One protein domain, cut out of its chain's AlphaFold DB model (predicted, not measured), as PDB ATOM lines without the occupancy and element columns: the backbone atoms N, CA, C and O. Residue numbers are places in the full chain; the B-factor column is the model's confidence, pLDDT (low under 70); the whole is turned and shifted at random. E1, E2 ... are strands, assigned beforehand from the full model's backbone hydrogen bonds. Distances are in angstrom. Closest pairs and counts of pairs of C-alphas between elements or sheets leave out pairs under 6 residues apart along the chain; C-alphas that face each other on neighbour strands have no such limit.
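What this domain is: This is residues 126 to 173 of the 207 residues of an uncharacterized protein of Streptomyces dysideae (UniProt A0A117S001). Little regular structure: one long two-stranded hairpin, E1 and E2, with an unnamed stretch at each end of it. Residues 126 to 139 loop out to Asp 137, at the opposite end of the long axis from the turn near Ser 149, and residues 159 to 173 fold back along the hairpin's length. The printed part has 48 residues, with 17 in two named strands, E1 then E2, antiparallel, and no named helix; the class is all strand. It is compact, with a radius of gyration of the C-alphas of 10.8 A, and elongated, spanning 33 by 20 by 14 A.

Where its parts are: E1, residues 140 to 147, begins with C-alpha 140 at (182.528, 275.662, 167.599) and is 20.6 A long. E2, residues 150 to 158, is 23.0 A long and ends with C-alpha 158 at (181.817, 272.939, 164.232).

How they stand to each other: E1 and E2 form a hairpin with a tight link, their directions at 152 degrees. N 141 and O 157 are within hydrogen-bond range at 2.8 A.

The domain as a whole: The farthest C-alphas, of Asp 137 and Ser 149, are 33.1 A apart. The printed part has no cut. The pLDDT is under 70 at residues 150, 161 and 163 to 173.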
ATOM      1  N   LEU A 126     183.505 281.050 159.283       89.25
ATOM      2  CA  LEU A 126     183.422 279.894 158.393       89.25
ATOM      3  C   LEU A 126     184.126 278.712 159.045       89.25
ATOM      4  O   LEU A 126     185.248 278.837 159.540       89.25
ATOM      5  N   CYS A 127     183.480 277.553 159.007       89.88
ATOM      6  CA  CYS A 127     184.102 276.306 159.410       89.88
ATOM      7  C   CYS A 127     185.185 275.922 158.391       89.88
ATOM      8  O   CYS A 127     184.875 275.636 157.240       89.88
ATOM      9  N   GLY A 128     186.451 275.839 158.795       86.75
ATOM     10  CA  GLY A 128     187.553 275.445 157.906       86.75
ATOM     11  C   GLY A 128     187.481 273.991 157.419       86.75
ATOM     12  O   GLY A 128     188.190 273.621 156.487       86.75
ATOM     13  N   ALA A 129     186.616 273.156 158.014       86.62
ATOM     14  CA  ALA A 129     186.410 271.772 157.581       86.62
ATOM     15  C   ALA A 129     185.377 271.651 156.447       86.62
ATOM     16  O   ALA A 129     185.633 270.967 155.456       86.62
ATOM     17  N   CYS A 130     184.212 272.294 156.590       87.94
ATOM     18  CA  CYS A 130     183.096 272.173 155.641       87.94
ATOM     19  C   CYS A 130     182.802 273.445 154.832       87.94
ATOM     20  O   CYS A 130     181.978 273.380 153.923       87.94
ATOM     21  N   TRP A 131     183.471 274.559 155.142       86.25
ATOM     22  CA  TRP A 131     183.314 275.888 154.532       86.25
ATOM     23  C   TRP A 131     181.927 276.520 154.680       86.25
ATOM     24  O   TRP A 131     181.632 277.524 154.034       86.25
ATOM     25  N   GLU A 132     181.084 275.963 155.547       89.56
ATOM     26  CA  GLU A 132     179.787 276.546 155.878       89.56
ATOM     27  C   GLU A 132     179.931 277.643 156.946       89.56
ATOM     28  O   GLU A 132     180.867 277.587 157.757       89.56
ATOM     29  N   PRO A 133     179.022 278.635 156.957       90.19
ATOM     30  CA  PRO A 133     178.902 279.581 158.058       90.19
ATOM     31  C   PRO A 133     178.662 278.864 159.384       90.19
ATOM     32  O   PRO A 133     177.903 277.902 159.420       90.19
ATOM     33  N   ILE A 134     179.285 279.373 160.444       90.56
ATOM     34  CA  ILE A 134     178.992 279.005 161.829       90.56
ATOM     35  C   ILE A 134     178.115 280.119 162.399       90.56
ATOM     36  O   ILE A 134     178.521 281.286 162.367       90.56
ATOM     37  N   ALA A 135     176.926 279.782 162.890       89.19
ATOM     38  CA  ALA A 135     176.040 280.752 163.529       89.19
ATOM     39  C   ALA A 135     176.582 281.203 164.901       89.19
ATOM     40  O   ALA A 135     177.367 280.503 165.539       89.19
ATOM     41  N   ASP A 136     176.165 282.379 165.380       86.00
ATOM     42  CA  ASP A 136     176.644 282.928 166.661       86.00
ATOM     43  C   ASP A 136     176.275 282.060 167.878       86.00
ATOM     44  O   ASP A 136     176.970 282.093 168.893       86.00
ATOM     45  N   ASP A 137     175.193 281.287 167.785       89.06
ATOM     46  CA  ASP A 137     174.718 280.359 168.812       89.06
ATOM     47  C   ASP A 137     175.214 278.915 168.616       89.06
ATOM     48  O   ASP A 137     174.983 278.062 169.478       89.06
ATOM     49  N   GLU A 138     175.925 278.630 167.523       89.62
ATOM     50  CA  GLU A 138     176.489 277.310 167.258       89.62
ATOM     51  C   GLU A 138     177.803 277.093 168.013       89.62
ATOM     52  O   GLU A 138     178.739 277.902 167.992       89.62
ATOM     53  N   LEU A 139     177.897 275.924 168.649       89.31
ATOM     54  CA  LEU A 139     179.129 275.494 169.288       89.31
ATOM     55  C   LEU A 139     180.198 275.241 168.223       89.31
ATOM     56  O   LEU A 139     180.013 274.456 167.283       89.31
ATOM     57  N   HIS A 140     181.359 275.840 168.436       90.50
ATOM     58  CA  HIS A 140     182.528 275.662 167.599       90.50
ATOM     59  C   HIS A 140     183.789 275.560 168.453       90.50
ATOM     60  O   HIS A 140     183.856 276.049 169.578       90.50
ATOM     61  N   GLU A 141     184.816 274.941 167.888       89.94
ATOM     62  CA  GLU A 141     186.163 274.924 168.443       89.94
ATOM     63  C   GLU A 141     187.163 275.463 167.426       89.94
ATOM     64  O   GLU A 141     186.941 275.430 166.213       89.94
ATOM     65  N   ARG A 142     188.301 275.958 167.914       85.69
ATOM     66  CA  ARG A 142     189.411 276.324 167.038       85.69
ATOM     67  C   ARG A 142     190.228 275.096 166.669       85.69
ATOM     68  O   ARG A 142     190.547 274.267 167.520       85.69
ATOM     69  N   ARG A 143     190.624 275.015 165.401       87.19
ATOM     70  CA  ARG A 143     191.529 273.984 164.886       87.19
ATOM     71  C   ARG A 143     192.590 274.590 163.982       87.19
ATOM     72  O   ARG A 143     192.361 275.590 163.304       87.19
ATOM     73  N   THR A 144     193.745 273.938 163.948       85.06
ATOM     74  CA  THR A 144     194.767 274.175 162.928       85.06
ATOM     75  C   THR A 144     194.506 273.239 161.757       85.06
ATOM     76  O   THR A 144     194.563 272.016 161.899       85.06
ATOM     77  N   PHE A 145     194.218 273.810 160.597       83.00
ATOM     78  CA  PHE A 145     194.042 273.090 159.345       83.00
ATOM     79  C   PHE A 145     195.392 272.943 158.649       83.00
ATOM     80  O   PHE A 145     196.155 273.901 158.539       83.00
ATOM     81  N   GLY A 146     195.705 271.732 158.189       79.69
ATOM     82  CA  GLY A 146     196.926 271.489 157.428       79.69
ATOM     83  C   GLY A 146     196.952 272.336 156.156       79.69
ATOM     84  O   GLY A 146     195.951 272.442 155.453       79.69
ATOM     85  N   SER A 147     198.106 272.930 155.877       79.31
ATOM     86  CA  SER A 147     198.416 273.585 154.611       79.31
ATOM     87  C   SER A 147     199.662 272.910 154.060       79.31
ATOM     88  O   SER A 147     200.654 272.785 154.774       79.31
ATOM     89  N   ASP A 148     199.636 272.506 152.792       75.19
ATOM     90  CA  ASP A 148     200.793 271.878 152.139       75.19
ATOM     91  C   ASP A 148     201.982 272.848 152.001       75.19
ATOM     92  O   ASP A 148     203.093 272.445 151.665       75.19
ATOM     93  N   SER A 149     201.745 274.144 152.232       71.94
ATOM     94  CA  SER A 149     202.689 275.231 151.962       71.94
ATOM     95  C   SER A 149     203.122 276.015 153.207       71.94
ATOM     96  O   SER A 149     203.960 276.906 153.085       71.94
ATOM     97  N   SER A 150     202.564 275.748 154.395       69.38
ATOM     98  CA  SER A 150     202.826 276.559 155.597       69.38
ATOM     99  C   SER A 150     202.626 275.787 156.905       69.38
ATOM    100  O   SER A 150     202.011 274.722 156.927       69.38
ATOM    101  N   GLY A 151     203.089 276.361 158.027       70.69
ATOM    102  CA  GLY A 151     202.507 276.034 159.334       70.69
ATOM    103  C   GLY A 151     200.995 276.243 159.228       70.69
ATOM    104  O   GLY A 151     200.572 277.235 158.636       70.69
ATOM    105  N   GLY A 152     200.198 275.252 159.625       79.44
ATOM    106  CA  GLY A 152     198.779 275.177 159.270       79.44
ATOM    107  C   GLY A 152     197.964 276.447 159.554       79.44
ATOM    108  O   GLY A 152     198.328 277.280 160.376       79.44
ATOM    109  N   ILE A 153     196.838 276.591 158.862       77.38
ATOM    110  CA  ILE A 153     195.951 277.750 158.977       77.38
ATOM    111  C   ILE A 153     195.059 277.558 160.202       77.38
ATOM    112  O   ILE A 153     194.344 276.561 160.300       77.38
ATOM    113  N   HIS A 154     195.079 278.502 161.136       80.94
ATOM    114  CA  HIS A 154     194.137 278.510 162.251       80.94
ATOM    115  C   HIS A 154     192.751 278.952 161.770       80.94
ATOM    116  O   HIS A 154     192.624 279.911 161.010       80.94
ATOM    117  N   GLY A 155     191.710 278.245 162.199       85.75
ATOM    118  CA  GLY A 155     190.330 278.589 161.882       85.75
ATOM    119  C   GLY A 155     189.335 277.929 162.828       85.75
ATOM    120  O   GLY A 155     189.711 277.240 163.778       85.75
ATOM    121  N   TYR A 156     188.054 278.131 162.547       89.12
ATOM    122  CA  TYR A 156     186.956 277.566 163.322       89.12
ATOM    123  C   TYR A 156     186.501 276.219 162.749       89.12
ATOM    124  O   TYR A 156     186.612 275.976 161.549       89.12
ATOM    125  N   ALA A 157     185.976 275.337 163.591       90.50
ATOM    126  CA  ALA A 157     185.319 274.098 163.198       90.50
ATOM    127  C   ALA A 157     184.063 273.886 164.048       90.50
ATOM    128  O   ALA A 157     184.104 274.122 165.253       90.50
ATOM    129  N   HIS A 158     182.970 273.403 163.452       91.88
ATOM    130  CA  HIS A 158     181.817 272.939 164.232       91.88
ATOM    131  C   HIS A 158     182.258 271.841 165.218       91.88
ATOM    132  O   HIS A 158     182.978 270.915 164.828       91.88
ATOM    133  N   THR A 159     181.840 271.944 166.485       86.31
ATOM    134  CA  THR A 159     182.155 270.934 167.521       86.31
ATOM    135  C   THR A 159     181.359 269.649 167.333       86.31
ATOM    136  O   THR A 159     181.891 268.552 167.508       86.31
ATOM    137  N   GLU A 160     180.088 269.770 166.955       80.62
ATOM    138  CA  GLU A 160     179.316 268.632 166.465       80.62
ATOM    139  C   GLU A 160     179.878 268.293 165.089       80.62
ATOM    140  O   GLU A 160     180.000 269.192 164.251       80.62
ATOM    141  N   LEU A 161     180.367 267.053 164.901       66.50
ATOM    142  CA  LEU A 161     181.266 266.806 163.776       66.50
ATOM    143  C   LEU A 161     180.594 267.254 162.479       66.50
ATOM    144  O   LEU A 161     179.390 267.102 162.285       66.50
ATOM    145  N   CYS A 162     181.403 267.741 161.547       73.00
ATOM    146  CA  CYS A 162     181.022 267.849 160.144       73.00
ATOM    147  C   CYS A 162     180.832 266.431 159.542       73.00
ATOM    148  O   CYS A 162     181.422 266.134 158.506       73.00
ATOM    149  N   VAL A 163     180.094 265.541 160.235       56.62
ATOM    150  CA  VAL A 163     180.207 264.070 160.222       56.62
ATOM    151  C   VAL A 163     180.014 263.491 158.823       56.62
ATOM    152  O   VAL A 163     180.567 262.442 158.521       56.62
ATOM    153  N   ASP A 164     179.300 264.200 157.954       55.69
ATOM    154  CA  ASP A 164     178.885 263.692 156.646       55.69
ATOM    155  C   ASP A 164     179.517 264.422 155.456       55.69
ATOM    156  O   ASP A 164     179.122 264.208 154.309       55.69
ATOM    157  N   ARG A 165     180.505 265.295 155.685       57.06
ATOM    158  CA  ARG A 165     181.186 266.004 154.595       57.06
ATOM    159  C   ARG A 165     182.672 265.706 154.628       57.06
ATOM    160  O   ARG A 165     183.389 266.179 155.503       57.06
ATOM    161  N   SER A 166     183.127 264.921 153.652       52.97
ATOM    162  CA  SER A 166     184.549 264.678 153.423       52.97
ATOM    163  C   SER A 166     185.291 266.016 153.403       52.97
ATOM    164  O   SER A 166     184.955 266.863 152.568       52.97
ATOM    165  N   PRO A 167     186.273 266.238 154.293       53.00
ATOM    166  CA  PRO A 167     187.061 267.455 154.251       53.00
ATOM    167  C   PRO A 167     187.775 267.497 152.898       53.00
ATOM    168  O   PRO A 167     188.542 266.595 152.562       53.00
ATOM    169  N   LEU A 168     187.490 268.524 152.092       54.44
ATOM    170  CA  LEU A 168     188.162 268.733 150.801       54.44
ATOM    171  C   LEU A 168     189.667 268.977 150.988       54.44
ATOM    172  O   LEU A 168     190.458 268.705 150.090       54.44
ATOM    173  N   LEU A 169     190.057 269.429 152.180       53.22
ATOM    174  CA  LEU A 169     191.427 269.414 152.667       53.22
ATOM    175  C   LEU A 169     191.644 268.080 153.381       53.22
ATOM    176  O   LEU A 169     191.437 267.969 154.591       53.22
ATOM    177  N   ALA A 170     191.976 267.041 152.615       49.66
ATOM    178  CA  ALA A 170     192.342 265.750 153.172       49.66
ATOM    179  C   ALA A 170     193.404 265.974 154.253       49.66
ATOM    180  O   ALA A 170     194.497 266.461 153.971       49.66
ATOM    181  N   LEU A 171     193.050 265.638 155.494       48.81
ATOM    182  CA  LEU A 171     193.980 265.539 156.605       48.81
ATOM    183  C   LEU A 171     195.198 264.765 156.100       48.81
ATOM    184  O   LEU A 171     195.099 263.565 155.834       48.81
ATOM    185  N   CYS A 172     196.343 265.434 155.969       43.62
ATOM    186  CA  CYS A 172     197.628 264.759 155.930       43.62
ATOM    187  C   CYS A 172     197.783 264.061 157.282       43.62
ATOM    188  O   CYS A 172     198.410 264.584 158.203       43.62
ATOM    189  N   HIS A 173     197.156 262.892 157.426       43.88
ATOM    190  CA  HIS A 173     197.404 261.986 158.524       43.88
ATOM    191  C   HIS A 173     198.907 261.746 158.518       43.88
ATOM    192  O   HIS A 173     199.435 261.065 157.640       43.88
TER     193      HIS A 173